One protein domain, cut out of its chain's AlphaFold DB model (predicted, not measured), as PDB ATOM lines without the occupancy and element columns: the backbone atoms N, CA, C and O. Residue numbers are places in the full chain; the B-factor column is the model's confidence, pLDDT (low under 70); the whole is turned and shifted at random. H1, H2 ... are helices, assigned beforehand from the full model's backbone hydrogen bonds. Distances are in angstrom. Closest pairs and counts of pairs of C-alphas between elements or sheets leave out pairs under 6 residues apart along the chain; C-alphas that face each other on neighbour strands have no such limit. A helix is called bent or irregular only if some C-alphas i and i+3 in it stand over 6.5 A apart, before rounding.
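Overview. This is residues 191 to 267 of the 268 residues of an uncharacterized protein of bioreactor metagenome (UniProt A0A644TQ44). The longest helix, H4, lies crosswise over a helical hairpin of H2 and H3, and the short helix H1 sits on the side of that hairpin away from H4. Between H3 and H4 the chain swings out in a long loop, of which residues 235 to 243 stick out free of the body. The printed part has 77 residues with four named helices, in the order H1, H2, H3, H4, and no named strand; the class is all helix. The whole is compact, with a radius of gyration of the C-alphas of 12.1 A, and elongated in outline, spanning 39 by 24 by 23 A.

Along the chain. H4 takes residues 247 to 265 and runs 26.8 A, from C-alpha 247 at (-30.415, 36.897, 49.088) to C-alpha 265 at (-12.054, 38.904, 29.678). It has a kink of 30 degrees near residue 259 and is neither bent nor irregular, but only just: C-alphas 260 and 263 are 6.4 A apart. H2, residues 206 to 219, runs 19.9 A. H3, residues 225 to 233, runs 12.3 A. H1, residues 191 to 199, runs 12.0 A from C-alpha 191 at (-25.536, 50.510, 45.226).

Arrangement. H3 is the hub, touching the three other helices. H4 touches H3 with residues 247 to 254 alone, about perpendicular at 79 degrees; the closest C-alphas, of Glu 226 and Ala 251, are 4.5 A apart. With residues 257 to 264 alone H4 touches H2, about perpendicular at 86 degrees, and the closest C-alphas, of Ser 210 and Ala 261, are 4.8 A apart. H2 and H3 form a helical hairpin and touch at a steep tilt of 42 degrees, opposite ways, closest at the C-alphas of Arg 209 and Leu 232, 6.7 A apart. H1 touches H3 at a shallow tilt of 27 degrees, the same way, closest at the C-alphas of Gln 195 and Leu 231, 6.2 A apart. H1 and H2 are close but not clearly touching, with the C-alphas of Ala 194 and Leu 216 closest at 7.3 A. H1 and H4 are apart. The helix packing is mostly crossed, the lines of most touching helices standing at more than a shallow tilt. Every O i to N i+4 pair is within hydrogen-bond range in H1, H2 and H3, and 11 of 15 are in H4.

Size, cuts and confidence. The two C-alphas farthest apart, of Gly 240 and Leu 267, are 39.2 A apart. Without residues 235 to 243, which stand free, the body spans 33 by 24 by 23 A. The link from H3 to H4 is long, with 13 residues; H1 to H2 is short and H2 to H3 tight. The printed part has no cut. Its mean pLDDT is 70.8, and residues 200 to 203, 219, 234 to 249 and 264 to 267 are under 70.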
ATOM      1  N   PHE A 191     -24.478  51.326  45.809       75.38
ATOM      2  CA  PHE A 191     -25.536  50.510  45.226       75.38
ATOM      3  C   PHE A 191     -26.498  51.310  44.341       75.38
ATOM      4  O   PHE A 191     -26.728  50.936  43.199       75.38
ATOM      5  N   GLU A 192     -27.040  52.430  44.822       70.12
ATOM      6  CA  GLU A 192     -27.975  53.270  44.060       70.12
ATOM      7  C   GLU A 192     -27.308  53.944  42.836       70.12
ATOM      8  O   GLU A 192     -27.952  54.114  41.797       70.12
ATOM      9  N   LYS A 193     -26.011  54.286  42.903       70.19
ATOM     10  CA  LYS A 193     -25.224  54.771  41.750       70.19
ATOM     11  C   LYS A 193     -25.084  53.679  40.694       70.19
ATOM     12  O   LYS A 193     -25.350  53.920  39.516       70.19
ATOM     13  N   ALA A 194     -24.720  52.474  41.123       72.38
ATOM     14  CA  ALA A 194     -24.626  51.315  40.250       72.38
ATOM     15  C   ALA A 194     -26.001  50.900  39.693       72.38
ATOM     16  O   ALA A 194     -26.108  50.531  38.527       72.38
ATOM     17  N   GLN A 195     -27.075  51.073  40.464       77.06
ATOM     18  CA  GLN A 195     -28.452  50.861  40.021       77.06
ATOM     19  C   GLN A 195     -28.860  51.837  38.920       77.06
ATOM     20  O   GLN A 195     -29.425  51.409  37.916       77.06
ATOM     21  N   LYS A 196     -28.531  53.130  39.048       73.50
ATOM     22  CA  LYS A 196     -28.757  54.098  37.961       73.50
ATOM     23  C   LYS A 196     -27.917  53.781  36.725       73.50
ATOM     24  O   LYS A 196     -28.424  53.894  35.613       73.50
ATOM     25  N   PHE A 197     -26.668  53.350  36.907       75.75
ATOM     26  CA  PHE A 197     -25.797  52.930  35.806       75.75
ATOM     27  C   PHE A 197     -26.364  51.727  35.036       75.75
ATOM     28  O   PHE A 197     -26.388  51.742  33.806       75.75
ATOM     29  N   VAL A 198     -26.878  50.718  35.745       75.19
ATOM     30  CA  VAL A 198     -27.533  49.547  35.139       75.19
ATOM     31  C   VAL A 198     -28.860  49.919  34.483       75.19
ATOM     32  O   VAL A 198     -29.141  49.463  33.380       75.19
ATOM     33  N   ALA A 199     -29.655  50.802  35.095       71.56
ATOM     34  CA  ALA A 199     -30.921  51.257  34.520       71.56
ATOM     35  C   ALA A 199     -30.745  51.983  33.171       71.56
ATOM     36  O   ALA A 199     -31.630  51.923  32.322       71.56
ATOM     37  N   GLN A 200     -29.598  52.636  32.950       67.19
ATOM     38  CA  GLN A 200     -29.243  53.265  31.670       67.19
ATOM     39  C   GLN A 200     -28.747  52.264  30.610       67.19
ATOM     40  O   GLN A 200     -28.569  52.640  29.452       67.19
ATOM     41  N   ARG A 201     -28.488  51.007  30.991       66.81
ATOM     42  CA  ARG A 201     -27.918  49.953  30.140       66.81
ATOM     43  C   ARG A 201     -28.670  48.633  30.351       66.81
ATOM     44  O   ARG A 201     -28.112  47.704  30.938       66.81
ATOM     45  N   PRO A 202     -29.941  48.544  29.919       69.38
ATOM     46  CA  PRO A 202     -30.711  47.314  30.047       69.38
ATOM     47  C   PRO A 202     -30.019  46.173  29.288       69.38
ATOM     48  O   PRO A 202     -29.623  46.347  28.140       69.38
ATOM     49  N   ALA A 203     -29.869  45.020  29.942       69.75
ATOM     50  CA  ALA A 203     -29.262  43.826  29.360       69.75
ATOM     51  C   ALA A 203     -30.345  42.812  28.955       69.75
ATOM     52  O   ALA A 203     -30.975  42.181  29.807       69.75
ATOM     53  N   ASN A 204     -30.521  42.618  27.652       72.62
ATOM     54  CA  ASN A 204     -31.486  41.729  27.013       72.62
ATOM     55  C   ASN A 204     -30.830  40.394  26.617       72.62
ATOM     56  O   ASN A 204     -30.854  39.977  25.463       72.62
ATOM     57  N   GLY A 205     -30.223  39.705  27.586       71.12
ATOM     58  CA  GLY A 205     -29.653  38.368  27.383       71.12
ATOM     59  C   GLY A 205     -28.354  38.126  28.145       71.12
ATOM     60  O   GLY A 205     -27.801  39.023  28.780       71.12
ATOM     61  N   ASP A 206     -27.858  36.889  28.092       72.19
ATOM     62  CA  ASP A 206     -26.710  36.453  28.899       72.19
ATOM     63  C   ASP A 206     -25.382  37.099  28.467       72.19
ATOM     64  O   ASP A 206     -24.545  37.413  29.319       72.19
ATOM     65  N   CYS A 207     -25.208  37.373  27.169       75.19
ATOM     66  CA  CYS A 207     -24.027  38.061  26.634       75.19
ATOM     67  C   CYS A 207     -23.943  39.514  27.130       75.19
ATOM     68  O   CYS A 207     -22.939  39.919  27.712       75.19
ATOM     69  N   GLU A 208     -25.018  40.291  26.960       74.75
ATOM     70  CA  GLU A 208     -25.083  41.695  27.396       74.75
ATOM     71  C   GLU A 208     -24.949  41.815  28.916       74.75
ATOM     72  O   GLU A 208     -24.269  42.710  29.419       74.75
ATOM     73  N   ARG A 209     -25.518  40.858  29.657       80.31
ATOM     74  CA  ARG A 209     -25.386  40.803  31.114       80.31
ATOM     75  C   ARG A 209     -23.948  40.525  31.553       80.31
ATOM     76  O   ARG A 209     -23.493  41.113  32.528       80.31
ATOM     77  N   SER A 210     -23.223  39.678  30.822       77.44
ATOM     78  CA  SER A 210     -21.807  39.388  31.085       77.44
ATOM     79  C   SER A 210     -20.904  40.595  30.800       77.44
ATOM     80  O   SER A 210     -19.957  40.839  31.542       77.44
ATOM     81  N   LEU A 211     -21.216  41.400  29.779       77.88
ATOM     82  CA  LEU A 211     -20.499  42.653  29.499       77.88
ATOM     83  C   LEU A 211     -20.810  43.741  30.537       77.88
ATOM     84  O   LEU A 211     -19.904  44.417  31.025       77.88
ATOM     85  N   LEU A 212     -22.082  43.883  30.923       80.88
ATOM     86  CA  LEU A 212     -22.501  44.819  31.964       80.88
ATOM     87  C   LEU A 212     -21.880  44.473  33.325       80.88
ATOM     88  O   LEU A 212     -21.470  45.369  34.059       80.88
ATOM     89  N   PHE A 213     -21.751  43.180  33.627       83.94
ATOM     90  CA  PHE A 213     -21.031  42.674  34.793       83.94
ATOM     91  C   PHE A 213     -19.567  43.144  34.829       83.94
ATOM     92  O   PHE A 213     -19.122  43.654  35.855       83.94
ATOM     93  N   LEU A 214     -18.831  43.038  33.716       77.88
ATOM     94  CA  LEU A 214     -17.430  43.480  33.653       77.88
ATOM     95  C   LEU A 214     -17.291  44.994  33.853       77.88
ATOM     96  O   LEU A 214     -16.384  45.454  34.544       77.88
ATOM     97  N   GLU A 215     -18.211  45.780  33.291       76.94
ATOM     98  CA  GLU A 215     -18.239  47.227  33.514       76.94
ATOM     99  C   GLU A 215     -18.594  47.593  34.964       76.94
ATOM    100  O   GLU A 215     -18.054  48.573  35.482       76.94
ATOM    101  N   LEU A 216     -19.453  46.816  35.634       79.62
ATOM    102  CA  LEU A 216     -19.748  46.992  37.058       79.62
ATOM    103  C   LEU A 216     -18.526  46.695  37.931       79.62
ATOM    104  O   LEU A 216     -18.209  47.507  38.793       79.62
ATOM    105  N   GLU A 217     -17.803  45.598  37.685       78.25
ATOM    106  CA  GLU A 217     -16.574  45.286  38.430       78.25
ATOM    107  C   GLU A 217     -15.471  46.326  38.203       78.25
ATOM    108  O   GLU A 217     -14.734  46.655  39.128       78.25
ATOM    109  N   ARG A 218     -15.371  46.884  36.989       74.00
ATOM    110  CA  ARG A 218     -14.378  47.917  36.667       74.00
ATOM    111  C   ARG A 218     -14.702  49.269  37.302       74.00
ATOM    112  O   ARG A 218     -13.793  49.968  37.738       74.00
ATOM    113  N   ARG A 219     -15.975  49.680  37.291       64.75
ATOM    114  CA  ARG A 219     -16.407  51.017  37.751       64.75
ATOM    115  C   ARG A 219     -16.776  51.066  39.229       64.75
ATOM    116  O   ARG A 219     -16.694  52.133  39.824       64.75
ATOM    117  N   PHE A 220     -17.200  49.940  39.795       80.69
ATOM    118  CA  PHE A 220     -17.640  49.822  41.181       80.69
ATOM    119  C   PHE A 220     -17.008  48.580  41.842       80.69
ATOM    120  O   PHE A 220     -17.733  47.687  42.290       80.69
ATOM    121  N   PRO A 221     -15.661  48.501  41.915       76.56
ATOM    122  CA  PRO A 221     -14.948  47.329  42.441       76.56
ATOM    123  C   PRO A 221     -15.264  47.033  43.916       76.56
ATOM    124  O   PRO A 221     -15.057  45.921  44.391       76.56
ATOM    125  N   GLU A 222     -15.786  48.027  44.631       79.69
ATOM    126  CA  GLU A 222     -16.157  47.970  46.046       79.69
ATOM    127  C   GLU A 222     -17.547  47.352  46.292       79.69
ATOM    128  O   GLU A 222     -17.924  47.123  47.443       79.69
ATOM    129  N   LEU A 223     -18.338  47.080  45.244       81.62
ATOM    130  CA  LEU A 223     -19.654  46.458  45.412       81.62
ATOM    131  C   LEU A 223     -19.527  45.024  45.925       81.62
ATOM    132  O   LEU A 223     -18.749  44.210  45.420       81.62
ATOM    133  N   LYS A 224     -20.384  44.670  46.888       84.88
ATOM    134  CA  LYS A 224     -20.491  43.288  47.350       84.88
ATOM    135  C   LYS A 224     -21.024  42.405  46.223       84.88
ATOM    136  O   LYS A 224     -21.851  42.814  45.411       84.88
ATOM    137  N   ARG A 225     -20.605  41.139  46.214       82.25
ATOM    138  CA  ARG A 225     -21.035  40.147  45.208       82.25
ATOM    139  C   ARG A 225     -22.556  40.021  45.121       82.25
ATOM    140  O   ARG A 225     -23.118  39.949  44.034       82.25
ATOM    141  N   GLU A 226     -23.218  40.026  46.274       80.25
ATOM    142  CA  GLU A 226     -24.679  39.967  46.386       80.25
ATOM    143  C   GLU A 226     -25.357  41.179  45.744       80.25
ATOM    144  O   GLU A 226     -26.353  41.021  45.041       80.25
ATOM    145  N   ASP A 227     -24.773  42.364  45.911       80.06
ATOM    146  CA  ASP A 227     -25.273  43.615  45.348       80.06
ATOM    147  C   ASP A 227     -25.142  43.634  43.823       80.06
ATOM    148  O   ASP A 227     -26.100  43.952  43.124       80.06
ATOM    149  N   VAL A 228     -24.000  43.203  43.282       81.75
ATOM    150  CA  VAL A 228     -23.814  43.050  41.826       81.75
ATOM    151  C   VAL A 228     -24.784  42.009  41.257       81.75
ATOM    152  O   VAL A 228     -25.421  42.241  40.228       81.75
ATOM    153  N   GLY A 229     -24.950  40.875  41.945       81.31
ATOM    154  CA  GLY A 229     -25.928  39.851  41.575       81.31
ATOM    155  C   GLY A 229     -27.363  40.381  41.585       81.31
ATOM    156  O   GLY A 229     -28.144  40.065  40.689       81.31
ATOM    157  N   LYS A 230     -27.708  41.233  42.555       81.75
ATOM    158  CA  LYS A 230     -29.008  41.899  42.622       81.75
ATOM    159  C   LYS A 230     -29.178  42.874  41.459       81.75
ATOM    160  O   LYS A 230     -30.169  42.793  40.754       81.75
ATOM    161  N   LEU A 231     -28.198  43.724  41.175       82.94
ATOM    162  CA  LEU A 231     -28.282  44.698  40.081       82.94
ATOM    163  C   LEU A 231     -28.516  44.061  38.702       82.94
ATOM    164  O   LEU A 231     -29.247  44.618  37.892       82.94
ATOM    165  N   LEU A 232     -27.927  42.893  38.441       79.00
ATOM    166  CA  LEU A 232     -27.998  42.236  37.130       79.00
ATOM    167  C   LEU A 232     -29.235  41.353  36.916       79.00
ATOM    168  O   LEU A 232     -29.568  41.041  35.770       79.00
ATOM    169  N   TYR A 233     -29.874  40.900  37.996       76.00
ATOM    170  CA  TYR A 233     -30.938  39.889  37.943       76.00
ATOM    171  C   TYR A 233     -32.217  40.280  38.688       76.00
ATOM    172  O   TYR A 233     -33.184  39.519  38.655       76.00
ATOM    173  N   TYR A 234     -32.235  41.424  39.370       69.75
ATOM    174  CA  TYR A 234     -33.428  41.932  40.033       69.75
ATOM    175  C   TYR A 234     -34.379  42.561  39.017       69.75
ATOM    176  O   TYR A 234     -34.043  43.555  38.373       69.75
ATOM    177  N   ASP A 235     -35.587  42.012  38.918       63.75
ATOM    178  CA  ASP A 235     -36.677  42.577  38.126       63.75
ATOM    179  C   ASP A 235     -37.823  42.997  39.051       63.75
ATOM    180  O   ASP A 235     -38.486  42.163  39.671       63.75
ATOM    181  N   LYS A 236     -38.065  44.310  39.119       54.19
ATOM    182  CA  LYS A 236     -39.120  44.914  39.943       54.19
ATOM    183  C   LYS A 236     -40.525  44.465  39.513       54.19
ATOM    184  O   LYS A 236     -41.450  44.533  40.311       54.19
ATOM    185  N   LYS A 237     -40.704  43.982  38.275       49.66
ATOM    186  CA  LYS A 237     -42.003  43.479  37.788       49.66
ATOM    187  C   LYS A 237     -42.418  42.139  38.402       49.66
ATOM    188  O   LYS A 237     -43.593  41.801  38.332       49.66
ATOM    189  N   ASN A 238     -41.487  41.413  39.022       51.41
ATOM    190  CA  ASN A 238     -41.737  40.106  39.640       51.41
ATOM    191  C   ASN A 238     -41.726  40.164  41.178       51.41
ATOM    192  O   ASN A 238     -41.713  39.129  41.846       51.41
ATOM    193  N   GLU A 239     -41.709  41.369  41.756       44.66
ATOM    194  CA  GLU A 239     -41.722  41.575  43.202       44.66
ATOM    195  C   GLU A 239     -43.103  41.170  43.760       44.66
ATOM    196  O   GLU A 239     -44.088  41.880  43.578       44.66
ATOM    197  N   GLY A 240     -43.189  39.989  44.386       46.03
ATOM    198  CA  GLY A 240     -44.420  39.464  45.002       46.03
ATOM    199  C   GLY A 240     -45.071  38.257  44.314       46.03
ATOM    200  O   GLY A 240     -46.088  37.779  44.810       46.03
ATOM    201  N   MET A 241     -44.503  37.721  43.227       46.28
ATOM    202  CA  MET A 241     -44.892  36.392  42.725       46.28
ATOM    203  C   MET A 241     -44.091  35.288  43.435       46.28
ATOM    204  O   MET A 241     -42.930  35.493  43.800       46.28
ATOM    205  N   GLU A 242     -44.704  34.118  43.658       38.66
ATOM    206  CA  GLU A 242     -44.014  32.942  44.209       38.66
ATOM    207  C   GLU A 242     -42.734  32.654  43.405       38.66
ATOM    208  O   GLU A 242     -42.772  32.492  42.187       38.66
ATOM    209  N   GLY A 243     -41.584  32.643  44.089       47.16
ATOM    210  CA  GLY A 243     -40.261  32.614  43.449       47.16
ATOM    211  C   GLY A 243     -39.334  33.776  43.820       47.16
ATOM    212  O   GLY A 243     -38.340  33.997  43.126       47.16
ATOM    213  N   VAL A 244     -39.625  34.509  44.906       43.81
ATOM    214  CA  VAL A 244     -38.738  35.552  45.451       43.81
ATOM    215  C   VAL A 244     -37.332  34.983  45.625       43.81
ATOM    216  O   VAL A 244     -37.080  34.088  46.434       43.81
ATOM    217  N   ILE A 245     -36.406  35.506  44.826       51.41
ATOM    218  CA  ILE A 245     -35.008  35.115  44.865       51.41
ATOM    219  C   ILE A 245     -34.444  35.490  46.241       51.41
ATOM    220  O   ILE A 245     -34.259  36.668  46.549       51.41
ATOM    221  N   LEU A 246     -34.160  34.474  47.061       51.00
ATOM    222  CA  LEU A 246     -33.499  34.639  48.355       51.00
ATOM    223  C   LEU A 246     -32.144  35.359  48.178       51.00
ATOM    224  O   LEU A 246     -31.456  35.106  47.185       51.00
ATOM    225  N   PRO A 247     -31.704  36.195  49.140       48.16
ATOM    226  CA  PRO A 247     -30.415  36.897  49.088       48.16
ATOM    227  C   PRO A 247     -29.219  35.990  48.748       48.16
ATOM    228  O   PRO A 247     -28.380  36.334  47.916       48.16
ATOM    229  N   SER A 248     -29.217  34.763  49.283       51.62
ATOM    230  CA  SER A 248     -28.205  33.726  49.027       51.62
ATOM    231  C   SER A 248     -28.147  33.232  47.572       51.62
ATOM    232  O   SER A 248     -27.163  32.613  47.164       51.62
ATOM    233  N   SER A 249     -29.166  33.510  46.756       66.69
ATOM    234  CA  SER A 249     -29.170  33.214  45.319       66.69
ATOM    235  C   SER A 249     -28.488  34.309  44.488       66.69
ATOM    236  O   SER A 249     -27.942  33.998  43.427       66.69
ATOM    237  N   TYR A 250     -28.442  35.565  44.945       73.88
ATOM    238  CA  TYR A 250     -27.777  36.632  44.185       73.88
ATOM    239  C   TYR A 250     -26.254  36.479  44.180       73.88
ATOM    240  O   TYR A 250     -25.642  36.666  43.130       73.88
ATOM    241  N   ALA A 251     -25.650  36.018  45.282       74.62
ATOM    242  CA  ALA A 251     -24.233  35.635  45.308       74.62
ATOM    243  C   ALA A 251     -23.917  34.506  44.305       74.62
ATOM    244  O   ALA A 251     -22.983  34.613  43.515       74.62
ATOM    245  N   LYS A 252     -24.747  33.453  44.257       79.31
ATOM    246  CA  LYS A 252     -24.573  32.343  43.297       79.31
ATOM    247  C   LYS A 252     -24.721  32.799  41.843       79.31
ATOM    248  O   LYS A 252     -24.018  32.315  40.960       79.31
ATOM    249  N   ARG A 253     -25.634  33.739  41.576       75.62
ATOM    250  CA  ARG A 253     -25.815  34.338  40.243       75.62
ATOM    251  C   ARG A 253     -24.648  35.246  39.858       75.62
ATOM    252  O   ARG A 253     -24.263  35.238  38.691       75.62
ATOM    253  N   TYR A 254     -24.057  35.966  40.812       84.69
ATOM    254  CA  TYR A 254     -22.796  36.680  40.609       84.69
ATOM    255  C   TYR A 254     -21.694  35.712  40.154       84.69
ATOM    256  O   TYR A 254     -21.110  35.930  39.095       84.69
ATOM    257  N   ASP A 255     -21.482  34.603  40.872       82.25
ATOM    258  CA  ASP A 255     -20.421  33.640  40.536       82.25
ATOM    259  C   ASP A 255     -20.630  33.014  39.147       82.25
ATOM    260  O   ASP A 255     -19.700  32.979  38.341       82.25
ATOM    261  N   ARG A 256     -21.870  32.636  38.806       80.38
ATOM    262  CA  ARG A 256     -22.217  32.117  37.469       80.38
ATOM    263  C   ARG A 256     -21.974  33.140  36.355       80.38
ATOM    264  O   ARG A 256     -21.515  32.792  35.271       80.38
ATOM    265  N   THR A 257     -22.276  34.413  36.610       81.00
ATOM    266  CA  THR A 257     -22.042  35.492  35.632       81.00
ATOM    267  C   THR A 257     -20.559  35.762  35.463       81.00
ATOM    268  O   THR A 257     -20.115  35.988  34.346       81.00
ATOM    269  N   ARG A 258     -19.780  35.677  36.545       83.00
ATOM    270  CA  ARG A 258     -18.323  35.794  36.506       83.00
ATOM    271  C   ARG A 258     -17.688  34.685  35.664       83.00
ATOM    272  O   ARG A 258     -16.774  34.964  34.892       83.00
ATOM    273  N   GLU A 259     -18.176  33.453  35.793       83.00
ATOM    274  CA  GLU A 259     -17.743  32.314  34.973       83.00
ATOM    275  C   GLU A 259     -18.086  32.522  33.492       83.00
ATOM    276  O   GLU A 259     -17.207  32.406  32.640       83.00
ATOM    277  N   ASN A 260     -19.318  32.931  33.183       78.81
ATOM    278  CA  ASN A 260     -19.739  33.231  31.809       78.81
ATOM    279  C   ASN A 260     -18.968  34.421  31.208       78.81
ATOM    280  O   ASN A 260     -18.569  34.396  30.043       78.81
ATOM    281  N   ALA A 261     -18.694  35.449  32.017       77.69
ATOM    282  CA  ALA A 261     -17.938  36.630  31.619       77.69
ATOM    283  C   ALA A 261     -16.449  36.340  31.364       77.69
ATOM    284  O   ALA A 261     -15.772  37.143  30.716       77.69
ATOM    285  N   HIS A 262     -15.927  35.193  31.822       78.69
ATOM    286  CA  HIS A 262     -14.526  34.824  31.629       78.69
ATOM    287  C   HIS A 262     -14.136  34.766  30.144       78.69
ATOM    288  O   HIS A 262     -13.021  35.161  29.794       78.69
ATOM    289  N   ILE A 263     -15.060  34.349  29.271       75.12
ATOM    290  CA  ILE A 263     -14.844  34.275  27.818       75.12
ATOM    291  C   ILE A 263     -14.561  35.670  27.234       75.12
ATOM    292  O   ILE A 263     -13.713  35.807  26.356       75.12
ATOM    293  N   TYR A 264     -15.186  36.719  27.778       66.44
ATOM    294  CA  TYR A 264     -15.017  38.102  27.318       66.44
ATOM    295  C   TYR A 264     -13.803  38.812  27.929       66.44
ATOM    296  O   TYR A 264     -13.262  39.721  27.311       66.44
ATOM    297  N   ARG A 265     -13.303  38.369  29.092       64.94
ATOM    298  CA  ARG A 265     -12.054  38.904  29.678       64.94
ATOM    299  C   ARG A 265     -10.802  38.582  28.862       64.94
ATOM    300  O   ARG A 265      -9.781  39.217  29.062       64.94
ATOM    301  N   LYS A 266     -10.864  37.577  27.985       56.44
ATOM    302  CA  LYS A 266      -9.768  37.225  27.069       56.44
ATOM    303  C   LYS A 266      -9.810  38.004  25.746       56.44
ATOM    304  O   LYS A 266      -8.923  37.815  24.923       56.44
ATOM    305  N   LEU A 267     -10.849  38.816  25.529       49.78
ATOM    306  CA  LEU A 267     -11.072  39.594  24.306       49.78
ATOM    307  C   LEU A 267     -10.802  41.102  24.486       49.78
ATOM    308  O   LEU A 267     -10.875  41.833  23.502       49.78
TER     309      LEU A 267